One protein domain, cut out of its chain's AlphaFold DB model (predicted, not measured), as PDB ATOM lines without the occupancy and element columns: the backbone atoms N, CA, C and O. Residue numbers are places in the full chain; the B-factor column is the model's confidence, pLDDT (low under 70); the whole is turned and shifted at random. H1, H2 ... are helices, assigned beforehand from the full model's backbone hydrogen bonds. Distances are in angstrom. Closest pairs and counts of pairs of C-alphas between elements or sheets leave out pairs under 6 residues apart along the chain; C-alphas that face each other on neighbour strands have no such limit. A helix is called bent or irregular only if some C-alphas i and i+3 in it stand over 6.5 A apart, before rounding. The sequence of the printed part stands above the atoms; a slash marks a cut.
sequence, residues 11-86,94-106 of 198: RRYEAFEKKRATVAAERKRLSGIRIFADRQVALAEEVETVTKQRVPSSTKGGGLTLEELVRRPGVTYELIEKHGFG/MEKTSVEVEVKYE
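AT A GLANCE: This is residues 11 to 86 and 94 to 106 of the 198 residues of a protein of Pycnococcus provasolii (UniProt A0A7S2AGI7). One long helix, H1, reaches like an arm into a body of short helices and loops; its residues 11 to 18 stick out, and its later part packs on H5 and H3. H5 crosses H1 steeply, the short H3 sits near the middle, and H2 lies at the end of the long axis away from the free end of H1, with the looping link of residues 52 to 65. The printed part has 89 residues, with five named helices in the order H1, H2, H3, H4, H5 and no named strand; the class is all helix. The whole is only just compact, close to loose, with a radius of gyration of the C-alphas of 14.1 A, and it spans 49 by 23 by 21 A, the arm adding to its length.

HOW THE PARTS SIT: H1, residues 11 to 32, touches H3, residues 66 to 70, with its residues 27 to 32 alone; the closest C-alphas are those of Leu 30 and Leu 66, 4.9 A apart. With residues 19 to 27 alone, H1 touches H5, residues 94 to 106, at a steep tilt of 58 degrees, the same way; the closest C-alphas are those of Val 23 and Val 99, 5.7 A apart. H2, residues 41 to 51, and H4, residues 77 to 85, only just touch, with 3 pairs of C-alphas within 8 A, the closest being Leu 43 and His 83 at 6.0 A; they stand at a shallow tilt of 14 degrees, opposite ways. H5 is the hub: it also touches H3, closest at C-alphas Glu 67 and Val 103, 6.7 A, with residues 100 to 104 alone. With residues 96 to 100 alone, H5 touches H4, about perpendicular at 75 degrees, closest at C-alphas Tyr 77 and Lys 96, 6.2 A. The helix packing is mostly crossed, but only just: 1 of these 3 pairs with a tilt is shallow. H1 and H4 are apart, as are H2 and H5. Residues 34 to 35 pair antiparallel with residues 64 to 65. Every O i to N i+4 pair is within hydrogen-bond range in H1, H2, H3 and H5; in H4 it is 3 of 5.

IN THESE COORDINATES: H1 begins at C-alpha 11, (14.417, 4.808, 48.343), and measures 31.9 A from first to last C-alpha. H2 measures 15.0 A, H3 6.2 A and H4 8.9 A. H4 is irregular, with C-alphas 82 and 85 7.3 A apart. H5 measures 17.8 A and ends at C-alpha 106, (23.791, 27.561, 33.896).

THE WHOLE: The C-alphas farthest apart, those of Arg 11 and Thr 59, are 50.5 A apart. Residues 87 to 93 are not printed, and C-alphas 86 and 94 lie 14.4 A apart across the cut. The link from H2 to H3 is long, 14 residues. No printed residue is under 70 in pLDDT.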
ATOM      1  N   ARG A  11      15.351   3.763  47.895       95.19
ATOM      2  CA  ARG A  11      14.417   4.808  48.343       95.19
ATOM      3  C   ARG A  11      15.011   6.223  48.288       95.19
ATOM      4  O   ARG A  11      14.315   7.179  47.952       95.19
ATOM      5  N   ARG A  12      16.281   6.395  48.678       92.88
ATOM      6  CA  ARG A  12      16.940   7.715  48.636       92.88
ATOM      7  C   ARG A  12      17.262   8.123  47.205       92.88
ATOM      8  O   ARG A  12      17.166   9.305  46.881       92.88
ATOM      9  N   TYR A  13      17.647   7.162  46.372       94.19
ATOM     10  CA  TYR A  13      17.920   7.404  44.964       94.19
ATOM     11  C   TYR A  13      16.644   7.784  44.196       94.19
ATOM     12  O   TYR A  13      16.642   8.780  43.481       94.19
ATOM     13  N   GLU A  14      15.533   7.091  44.439       95.12
ATOM     14  CA  GLU A  14      14.215   7.417  43.880       95.12
ATOM     15  C   GLU A  14      13.751   8.824  44.267       95.12
ATOM     16  O   GLU A  14      13.312   9.593  43.413       95.12
ATOM     17  N   ALA A  15      13.889   9.204  45.543       92.88
ATOM     18  CA  ALA A  15      13.550  10.553  45.995       92.88
ATOM     19  C   ALA A  15      14.404  11.629  45.300       92.88
ATOM     20  O   ALA A  15      13.899  12.698  44.951       92.88
ATOM     21  N   PHE A  16      15.691  11.343  45.075       93.12
ATOM     22  CA  PHE A  16      16.587  12.217  44.324       93.12
ATOM     23  C   PHE A  16      16.165  12.351  42.854       93.12
ATOM     24  O   PHE A  16      16.059  13.475  42.362       93.12
ATOM     25  N   GLU A  17      15.886  11.241  42.165       94.69
ATOM     26  CA  GLU A  17      15.445  11.264  40.765       94.69
ATOM     27  C   GLU A  17      14.096  11.977  40.613       94.69
ATOM     28  O   GLU A  17      13.943  12.797  39.707       94.69
ATOM     29  N   LYS A  18      13.153  11.769  41.546       94.44
ATOM     30  CA  LYS A  18      11.885  12.511  41.572       94.44
ATOM     31  C   LYS A  18      12.136  14.014  41.668       94.44
ATOM     32  O   LYS A  18      11.656  14.760  40.822       94.44
ATOM     33  N   LYS A  19      12.934  14.455  42.646       93.62
ATOM     34  CA  LYS A  19      13.269  15.877  42.813       93.62
ATOM     35  C   LYS A  19      13.908  16.453  41.547       93.62
ATOM     36  O   LYS A  19      13.545  17.540  41.103       93.62
ATOM     37  N   ARG A  20      14.865  15.731  40.957       94.62
ATOM     38  CA  ARG A  20      15.552  16.141  39.727       94.62
ATOM     39  C   ARG A  20      14.573  16.301  38.562       94.62
ATOM     40  O   ARG A  20      14.671  17.279  37.824       94.62
ATOM     41  N   ALA A  21      13.625  15.377  38.416       95.31
ATOM     42  CA  ALA A  21      12.576  15.461  37.406       95.31
ATOM     43  C   ALA A  21      11.653  16.668  37.639       95.31
ATOM     44  O   ALA A  21      11.379  17.400  36.689       95.31
ATOM     45  N   THR A  22      11.245  16.924  38.887       95.38
ATOM     46  CA  THR A  22      10.430  18.093  39.256       95.38
ATOM     47  C   THR A  22      11.128  19.406  38.891       95.38
ATOM     48  O   THR A  22      10.546  20.247  38.209       95.38
ATOM     49  N   VAL A  23      12.397  19.570  39.284       94.75
ATOM     50  CA  VAL A  23      13.192  20.776  38.986       94.75
ATOM     51  C   VAL A  23      13.337  20.981  37.475       94.75
ATOM     52  O   VAL A  23      13.135  22.089  36.978       94.75
ATOM     53  N   ALA A  24      13.616  19.911  36.723       95.06
ATOM     54  CA  ALA A  24      13.731  19.980  35.268       95.06
ATOM     55  C   ALA A  24      12.402  20.344  34.581       95.06
ATOM     56  O   ALA A  24      12.391  21.131  33.630       95.06
ATOM     57  N   ALA A  25      11.282  19.791  35.055       95.12
ATOM     58  CA  ALA A  25       9.952  20.098  34.539       95.12
ATOM     59  C   ALA A  25       9.577  21.563  34.793       95.12
ATOM     60  O   ALA A  25       9.123  22.248  33.873       95.12
ATOM     61  N   GLU A  26       9.841  22.067  35.998       95.62
ATOM     62  CA  GLU A  26       9.565  23.460  36.337       95.62
ATOM     63  C   GLU A  26      10.405  24.417  35.496       95.62
ATOM     64  O   GLU A  26       9.895  25.379  34.922       95.62
ATOM     65  N   ARG A  27      11.692  24.119  35.333       94.94
ATOM     66  CA  ARG A  27      12.577  24.921  34.494       94.94
ATOM     67  C   ARG A  27      12.080  24.997  33.044       94.94
ATOM     68  O   ARG A  27      12.088  26.067  32.438       94.94
ATOM     69  N   LYS A  28      11.567  23.882  32.511       95.12
ATOM     70  CA  LYS A  28      10.927  23.833  31.188       95.12
ATOM     71  C   LYS A  28       9.639  24.664  31.123       95.12
ATOM     72  O   LYS A  28       9.369  25.280  30.097       95.12
ATOM     73  N   ARG A  29       8.841  24.702  32.195       95.62
ATOM     74  CA  ARG A  29       7.651  25.563  32.277       95.62
ATOM     75  C   ARG A  29       8.048  27.042  32.235       95.62
ATOM     76  O   ARG A  29       7.496  27.796  31.436       95.62
ATOM     77  N   LEU A  30       9.047  27.439  33.029       95.06
ATOM     78  CA  LEU A  30       9.535  28.823  33.089       95.06
ATOM     79  C   LEU A  30      10.097  29.319  31.748       95.06
ATOM     80  O   LEU A  30       9.907  30.485  31.401       95.06
ATOM     81  N   SER A  31      10.753  28.454  30.970       94.75
ATOM     82  CA  SER A  31      11.255  28.817  29.637       94.75
ATOM     83  C   SER A  31      10.147  28.921  28.576       94.75
ATOM     84  O   SER A  31      10.323  29.594  27.561       94.75
ATOM     85  N   GLY A  32       8.979  28.313  28.817       93.69
ATOM     86  CA  GLY A  32       7.811  28.386  27.933       93.69
ATOM     87  C   GLY A  32       6.924  29.622  28.132       93.69
ATOM     88  O   GLY A  32       6.191  30.001  27.219       93.69
ATOM     89  N   ILE A  33       6.982  30.269  29.299       93.75
ATOM     90  CA  ILE A  33       6.120  31.413  29.638       93.75
ATOM     91  C   ILE A  33       6.841  32.720  29.326       93.75
ATOM     92  O   ILE A  33       7.908  32.982  29.876       93.75
ATOM     93  N   ARG A  34       6.232  33.569  28.486       94.44
ATOM     94  CA  ARG A  34       6.766  34.892  28.125       94.44
ATOM     95  C   ARG A  34       6.056  36.019  28.865       94.44
ATOM     96  O   ARG A  34       4.830  36.063  28.929       94.44
ATOM     97  N   ILE A  35       6.861  36.958  29.340       94.06
ATOM     98  CA  ILE A  35       6.494  38.140  30.107       94.06
ATOM     99  C   ILE A  35       6.761  39.391  29.276       94.06
ATOM    100  O   ILE A  35       7.814  39.541  28.643       94.06
ATOM    101  N   PHE A  36       5.791  40.295  29.308       93.44
ATOM    102  CA  PHE A  36       5.807  41.581  28.629       93.44
ATOM    103  C   PHE A  36       5.442  42.686  29.617       93.44
ATOM    104  O   PHE A  36       4.504  42.529  30.398       93.44
ATOM    105  N   ALA A  37       6.138  43.822  29.546       91.81
ATOM    106  CA  ALA A  37       5.938  44.927  30.487       91.81
ATOM    107  C   ALA A  37       4.504  45.481  30.502       91.81
ATOM    108  O   ALA A  37       4.000  45.854  31.549       91.81
ATOM    109  N   ASP A  38       3.830  45.502  29.352       90.81
ATOM    110  CA  ASP A  38       2.459  46.003  29.198       90.81
ATOM    111  C   ASP A  38       1.377  45.001  29.620       90.81
ATOM    112  O   ASP A  38       0.254  45.402  29.907       90.81
ATOM    113  N   ARG A  39       1.693  43.702  29.662       91.69
ATOM    114  CA  ARG A  39       0.727  42.654  30.039       91.69
ATOM    115  C   ARG A  39       0.871  42.237  31.496       91.69
ATOM    116  O   ARG A  39      -0.117  41.919  32.145       91.69
ATOM    117  N   GLN A  40       2.101  42.227  32.000       94.38
ATOM    118  CA  GLN A  40       2.451  41.853  33.366       94.38
ATOM    119  C   GLN A  40       3.093  43.042  34.083       94.38
ATOM    120  O   GLN A  40       4.236  42.967  34.529       94.38
ATOM    121  N   VAL A  41       2.345  44.145  34.172       92.75
ATOM    122  CA  VAL A  41       2.839  45.439  34.669       92.75
ATOM    123  C   VAL A  41       3.452  45.315  36.066       92.75
ATOM    124  O   VAL A  41       4.608  45.674  36.248       92.75
ATOM    125  N   ALA A  42       2.736  44.717  37.024       94.12
ATOM    126  CA  ALA A  42       3.203  44.612  38.411       94.12
ATOM    127  C   ALA A  42       4.514  43.813  38.551       94.12
ATOM    128  O   ALA A  42       5.438  44.241  39.243       94.12
ATOM    129  N   LEU A  43       4.623  42.675  37.854       93.56
ATOM    130  CA  LEU A  43       5.852  41.880  37.836       93.56
ATOM    131  C   LEU A  43       6.993  42.655  37.170       93.56
ATOM    132  O   LEU A  43       8.116  42.656  37.671       93.56
ATOM    133  N   ALA A  44       6.717  43.303  36.037       93.00
ATOM    134  CA  ALA A  44       7.716  44.062  35.300       93.00
ATOM    135  C   ALA A  44       8.264  45.233  36.125       93.00
ATOM    136  O   ALA A  44       9.478  45.404  36.179       93.00
ATOM    137  N   GLU A  45       7.409  45.982  36.821       93.88
ATOM    138  CA  GLU A  45       7.813  47.086  37.698       93.88
ATOM    139  C   GLU A  45       8.679  46.616  38.876       93.88
ATOM    140  O   GLU A  45       9.708  47.234  39.177       93.88
ATOM    141  N   GLU A  46       8.317  45.505  39.529       94.50
ATOM    142  CA  GLU A  46       9.112  44.954  40.636       94.50
ATOM    143  C   GLU A  46      10.473  44.448  40.130       94.50
ATOM    144  O   GLU A  46      11.516  44.786  40.699       94.50
ATOM    145  N   VAL A  47      10.498  43.735  38.998       93.19
ATOM    146  CA  VAL A  47      11.747  43.305  38.350       93.19
ATOM    147  C   VAL A  47      12.610  44.505  37.965       93.19
ATOM    148  O   VAL A  47      13.815  44.486  38.210       93.19
ATOM    149  N   GLU A  48      12.044  45.553  37.371       94.06
ATOM    150  CA  GLU A  48      12.780  46.764  36.995       94.06
ATOM    151  C   GLU A  48      13.347  47.490  38.215       94.06
ATOM    152  O   GLU A  48      14.485  47.963  38.190       94.06
ATOM    153  N   THR A  49      12.599  47.515  39.316       94.44
ATOM    154  CA  THR A  49      13.036  48.120  40.575       94.44
ATOM    155  C   THR A  49      14.245  47.395  41.157       94.44
ATOM    156  O   THR A  49      15.211  48.055  41.563       94.44
ATOM    157  N   VAL A  50      14.210  46.059  41.157       94.12
ATOM    158  CA  VAL A  50      15.258  45.195  41.716       94.12
ATOM    159  C   VAL A  50      16.485  45.127  40.805       94.12
ATOM    160  O   VAL A  50      17.614  45.267  41.267       94.12
ATOM    161  N   THR A  51      16.278  44.947  39.502       93.06
ATOM    162  CA  THR A  51      17.361  44.683  38.536       93.06
ATOM    163  C   THR A  51      17.925  45.946  37.889       93.06
ATOM    164  O   THR A  51      19.003  45.897  37.301       93.06
ATOM    165  N   LYS A  52      17.188  47.065  37.938       93.31
ATOM    166  CA  LYS A  52      17.424  48.276  37.126       93.31
ATOM    167  C   LYS A  52      17.419  48.018  35.611       93.31
ATOM    168  O   LYS A  52      17.919  48.838  34.843       93.31
ATOM    169  N   GLN A  53      16.850  46.897  35.164       90.69
ATOM    170  CA  GLN A  53      16.798  46.494  33.759       90.69
ATOM    171  C   GLN A  53      15.360  46.402  33.265       90.69
ATOM    172  O   GLN A  53      14.565  45.638  33.808       90.69
ATOM    173  N   ARG A  54      15.061  47.093  32.161       90.44
ATOM    174  CA  ARG A  54      13.715  47.106  31.578       90.44
ATOM    175  C   ARG A  54      13.245  45.732  31.109       90.44
ATOM    176  O   ARG A  54      14.042  44.925  30.610       90.44
ATOM    177  N   VAL A  55      11.949  45.479  31.253       90.75
ATOM    178  CA  VAL A  55      11.265  44.357  30.603       90.75
ATOM    179  C   VAL A  55      10.711  44.856  29.257       90.75
ATOM    180  O   VAL A  55      10.121  45.933  29.195       90.75
ATOM    181  N   PRO A  56      10.915  44.139  28.137       90.56
ATOM    182  CA  PRO A  56      10.369  44.560  26.851       90.56
ATOM    183  C   PRO A  56       8.836  44.570  26.855       90.56
ATOM    184  O   PRO A  56       8.197  43.664  27.391       90.56
ATOM    185  N   SER A  57       8.241  45.566  26.200       88.69
ATOM    186  CA  SER A  57       6.812  45.542  25.869       88.69
ATOM    187  C   SER A  57       6.555  44.639  24.659       88.69
ATOM    188  O   SER A  57       7.417  44.502  23.789       88.69
ATOM    189  N   SER A  58       5.343  44.092  24.568       87.50
ATOM    190  CA  SER A  58       4.849  43.303  23.437       87.50
ATOM    191  C   SER A  58       4.945  44.024  22.087       87.50
ATOM    192  O   SER A  58       5.063  43.377  21.052       87.50
ATOM    193  N   THR A  59       4.960  45.361  22.091       81.19
ATOM    194  CA  THR A  59       5.060  46.195  20.880       81.19
ATOM    195  C   THR A  59       6.495  46.509  20.452       81.19
ATOM    196  O   THR A  59       6.722  46.893  19.308       81.19
ATOM    197  N   LYS A  60       7.475  46.376  21.358       73.62
ATOM    198  CA  LYS A  60       8.870  46.813  21.148       73.62
ATOM    199  C   LYS A  60       9.901  45.693  21.332       73.62
ATOM    200  O   LYS A  60      11.092  45.973  21.439       73.62
ATOM    201  N   GLY A  61       9.475  44.431  21.358       75.00
ATOM    202  CA  GLY A  61      10.383  43.288  21.421       75.00
ATOM    203  C   GLY A  61       9.675  41.956  21.641       75.00
ATOM    204  O   GLY A  61       8.468  41.896  21.855       75.00
ATOM    205  N   GLY A  62      10.450  40.870  21.628       80.94
ATOM    206  CA  GLY A  62       9.933  39.513  21.809       80.94
ATOM    207  C   GLY A  62       9.470  39.174  23.232       80.94
ATOM    208  O   GLY A  62       9.075  38.038  23.456       80.94
ATOM    209  N   GLY A  63       9.522  40.090  24.205       87.88
ATOM    210  CA  GLY A  63       9.333  39.770  25.632       87.88
ATOM    211  C   GLY A  63      10.475  38.922  26.204       87.88
ATOM    212  O   GLY A  63      11.402  38.559  25.477       87.88
ATOM    213  N   LEU A  64      10.403  38.595  27.494       92.81
ATOM    214  CA  LEU A  64      11.373  37.734  28.188       92.81
ATOM    215  C   LEU A  64      10.673  36.518  28.769       92.81
ATOM    216  O   LEU A  64       9.559  36.628  29.267       92.81
ATOM    217  N   THR A  65      11.315  35.365  28.731       95.56
ATOM    218  CA  THR A  65      10.827  34.186  29.448       95.56
ATOM    219  C   THR A  65      10.965  34.376  30.960       95.56
ATOM    220  O   THR A  65      11.819  35.142  31.417       95.56
ATOM    221  N   LEU A  66      10.159  33.675  31.762       95.06
ATOM    222  CA  LEU A  66      10.343  33.689  33.221       95.06
ATOM    223  C   LEU A  66      11.731  33.175  33.617       95.06
ATOM    224  O   LEU A  66      12.339  33.716  34.534       95.06
ATOM    225  N   GLU A  67      12.260  32.182  32.897       95.50
ATOM    226  CA  GLU A  67      13.628  31.698  33.101       95.50
ATOM    227  C   GLU A  67      14.663  32.820  32.895       95.50
ATOM    228  O   GLU A  67      15.547  33.024  33.729       95.50
ATOM    229  N   GLU A  68      14.535  33.604  31.820       94.44
ATOM    230  CA  GLU A  68      15.408  34.757  31.564       94.44
ATOM    231  C   GLU A  68      15.266  35.851  32.628       94.44
ATOM    232  O   GLU A  68      16.257  36.511  32.951       94.44
ATOM    233  N   LEU A  69      14.069  36.038  33.191       94.62
ATOM    234  CA  LEU A  69      13.858  36.961  34.305       94.62
ATOM    235  C   LEU A  69      14.548  36.475  35.579       94.62
ATOM    236  O   LEU A  69      15.290  37.249  36.174       94.62
ATOM    237  N   VAL A  70      14.373  35.206  35.968       95.31
ATOM    238  CA  VAL A  70      15.014  34.608  37.159       95.31
ATOM    239  C   VAL A  70      16.541  34.609  37.047       95.31
ATOM    240  O   VAL A  70      17.246  34.713  38.051       95.31
ATOM    241  N   ARG A  71      17.081  34.564  35.824       93.94
ATOM    242  CA  ARG A  71      18.522  34.708  35.581       93.94
ATOM    243  C   ARG A  71      19.057  36.098  35.957       93.94
ATOM    244  O   ARG A  71      20.263  36.244  36.167       93.94
ATOM    245  N   ARG A  72      18.208  37.131  36.040       93.44
ATOM    246  CA  ARG A  72      18.641  38.485  36.410       93.44
ATOM    247  C   ARG A  72      18.988  38.571  37.903       93.44
ATOM    248  O   ARG A  72      18.300  37.978  38.737       93.44
ATOM    249  N   PRO A  73      20.023  39.345  38.277       90.00
ATOM    250  CA  PRO A  73      20.385  39.538  39.678       90.00
ATOM    251  C   PRO A  73      19.213  40.075  40.506       90.00
ATOM    252  O   PRO A  73      18.564  41.038  40.112       90.00
ATOM    253  N   GLY A  74      18.955  39.462  41.661       90.00
ATOM    254  CA  GLY A  74      17.889  39.873  42.580       90.00
ATOM    255  C   GLY A  74      16.489  39.349  42.242       90.00
ATOM    256  O   GLY A  74      15.614  39.426  43.097       90.00
ATOM    257  N   VAL A  75      16.266  38.757  41.064       94.31
ATOM    258  CA  VAL A  75      15.001  38.065  40.777       94.31
ATOM    259  C   VAL A  75      15.057  36.668  41.392       94.31
ATOM    260  O   VAL A  75      15.981  35.898  41.118       94.31
ATOM    261  N   THR A  76      14.099  36.359  42.261       95.19
ATOM    262  CA  THR A  76      13.981  35.064  42.947       95.19
ATOM    263  C   THR A  76      12.761  34.297  42.457       95.19
ATOM    264  O   THR A  76      11.855  34.870  41.843       95.19
ATOM    265  N   TYR A  77      12.716  32.996  42.748       94.94
ATOM    266  CA  TYR A  77      11.515  32.199  42.483       94.94
ATOM    267  C   TYR A  77      10.290  32.751  43.237       94.94
ATOM    268  O   TYR A  77       9.199  32.863  42.688       94.94
ATOM    269  N   GLU A  78      10.479  33.162  44.489       93.88
ATOM    270  CA  GLU A  78       9.412  33.725  45.327       93.88
ATOM    271  C   GLU A  78       8.815  35.007  44.730       93.88
ATOM    272  O   GLU A  78       7.609  35.229  44.815       93.88
ATOM    273  N   LEU A  79       9.643  35.833  44.077       94.62
ATOM    274  CA  LEU A  79       9.183  37.045  43.401       94.62
ATOM    275  C   LEU A  79       8.209  36.698  42.273       94.62
ATOM    276  O   LEU A  79       7.128  37.276  42.207       94.62
ATOM    277  N   ILE A  80       8.547  35.745  41.399       94.25
ATOM    278  CA  ILE A  80       7.642  35.359  40.304       94.25
ATOM    279  C   ILE A  80       6.386  34.648  40.832       94.25
ATOM    280  O   ILE A  80       5.293  34.860  40.308       94.25
ATOM    281  N   GLU A  81       6.513  33.868  41.907       94.12
ATOM    282  CA  GLU A  81       5.398  33.177  42.560       94.12
ATOM    283  C   GLU A  81       4.385  34.160  43.157       94.12
ATOM    284  O   GLU A  81       3.185  34.024  42.917       94.12
ATOM    285  N   LYS A  82       4.861  35.205  43.845       94.19
ATOM    286  CA  LYS A  82       4.039  36.300  44.385       94.19
ATOM    287  C   LYS A  82       3.184  36.984  43.312       94.19
ATOM    288  O   LYS A  82       2.086  37.446  43.609       94.19
ATOM    289  N   HIS A  83       3.667  37.026  42.070       93.94
ATOM    290  CA  HIS A  83       2.955  37.600  40.921       93.94
ATOM    291  C   HIS A  83       2.099  36.586  40.146       93.94
ATOM    292  O   HIS A  83       1.664  36.874  39.034       93.94
ATOM    293  N   GLY A  84       1.843  35.405  40.717       91.88
ATOM    294  CA  GLY A  84       0.964  34.393  40.126       91.88
ATOM    295  C   GLY A  84       1.640  33.485  39.098       91.88
ATOM    296  O   GLY A  84       0.951  32.762  38.384       91.88
ATOM    297  N   PHE A  85       2.975  33.490  39.022       92.25
ATOM    298  CA  PHE A  85       3.745  32.613  38.131       92.25
ATOM    299  C   PHE A  85       4.380  31.418  38.853       92.25
ATOM    300  O   PHE A  85       5.336  30.825  38.346       92.25
ATOM    301  N   GLY A  86       3.845  31.043  40.017       88.38
ATOM    302  CA  GLY A  86       4.222  29.813  40.716       88.38
ATOM    303  C   GLY A  86       3.912  28.556  39.894       88.38
ATOM    304  O   GLY A  86       3.206  28.614  38.885       88.38
ATOM    305  N   MET A  94      13.155  23.665  48.873       92.81
ATOM    306  CA  MET A  94      14.399  23.130  48.320       92.81
ATOM    307  C   MET A  94      14.354  22.995  46.792       92.81
ATOM    308  O   MET A  94      15.381  23.179  46.140       92.81
ATOM    309  N   GLU A  95      13.203  22.650  46.212       94.94
ATOM    310  CA  GLU A  95      13.008  22.590  44.757       94.94
ATOM    311  C   GLU A  95      13.018  23.990  44.146       94.94
ATOM    312  O   GLU A  95      13.760  24.207  43.191       94.94
ATOM    313  N   LYS A  96      12.315  24.956  44.754       94.69
ATOM    314  CA  LYS A  96      12.332  26.370  44.334       94.69
ATOM    315  C   LYS A  96      13.756  26.931  44.298       94.69
ATOM    316  O   LYS A  96      14.188  27.471  43.281       94.69
ATOM    317  N   THR A  97      14.527  26.718  45.369       94.75
ATOM    318  CA  THR A  97      15.940  27.121  45.418       94.75
ATOM    319  C   THR A  97      16.777  26.400  44.363       94.75
ATOM    320  O   THR A  97      17.655  27.009  43.760       94.75
ATOM    321  N   SER A  98      16.518  25.113  44.110       95.19
ATOM    322  CA  SER A  98      17.270  24.342  43.109       95.19
ATOM    323  C   SER A  98      17.023  24.878  41.694       95.19
ATOM    324  O   SER A  98      17.984  25.074  40.957       95.19
ATOM    325  N   VAL A  99      15.773  25.206  41.345       95.44
ATOM    326  CA  VAL A  99      15.427  25.864  40.072       95.44
ATOM    327  C   VAL A  99      16.164  27.196  39.937       95.44
ATOM    328  O   VAL A  99      16.813  27.443  38.923       95.44
ATOM    329  N   GLU A 100      16.117  28.042  40.968       94.69
ATOM    330  CA  GLU A 100      16.783  29.346  40.953       94.69
ATOM    331  C   GLU A 100      18.303  29.224  40.754       94.69
ATOM    332  O   GLU A 100      18.883  29.929  39.925       94.69
ATOM    333  N   VAL A 101      18.947  28.305  41.479       94.50
ATOM    334  CA  VAL A 101      20.385  28.037  41.359       94.50
ATOM    335  C   VAL A 101      20.718  27.522  39.960       94.50
ATOM    336  O   VAL A 101      21.606  28.064  39.307       94.50
ATOM    337  N   GLU A 102      20.005  26.519  39.453       94.88
ATOM    338  CA  GLU A 102      20.293  25.968  38.127       94.88
ATOM    339  C   GLU A 102      20.177  27.031  37.027       94.88
ATOM    340  O   GLU A 102      21.082  27.155  36.202       94.88
ATOM    341  N   VAL A 103      19.132  27.862  37.059       94.69
ATOM    342  CA  VAL A 103      18.919  28.932  36.070       94.69
ATOM    343  C   VAL A 103      20.004  30.012  36.141       94.69
ATOM    344  O   VAL A 103      20.509  30.457  35.103       94.69
ATOM    345  N   LYS A 104      20.385  30.442  37.351       94.12
ATOM    346  CA  LYS A 104      21.392  31.500  37.546       94.12
ATOM    347  C   LYS A 104      22.802  31.035  37.193       94.12
ATOM    348  O   LYS A 104      23.580  31.814  36.640       94.12
ATOM    349  N   TYR A 105      23.131  29.780  37.490       93.00
ATOM    350  CA  TYR A 105      24.481  29.251  37.305       93.00
ATOM    351  C   TYR A 105      24.710  28.560  35.959       93.00
ATOM    352  O   TYR A 105      25.868  28.376  35.586       93.00
ATOM    353  N   GLU A 106      23.665  28.244  35.189       90.56
ATOM    354  CA  GLU A 106      23.791  27.561  33.896       90.56
ATOM    355  C   GLU A 106      24.829  28.208  32.969       90.56
ATOM    356  O   GLU A 106      25.723  27.525  32.476       90.56
TER     357      GLU A 106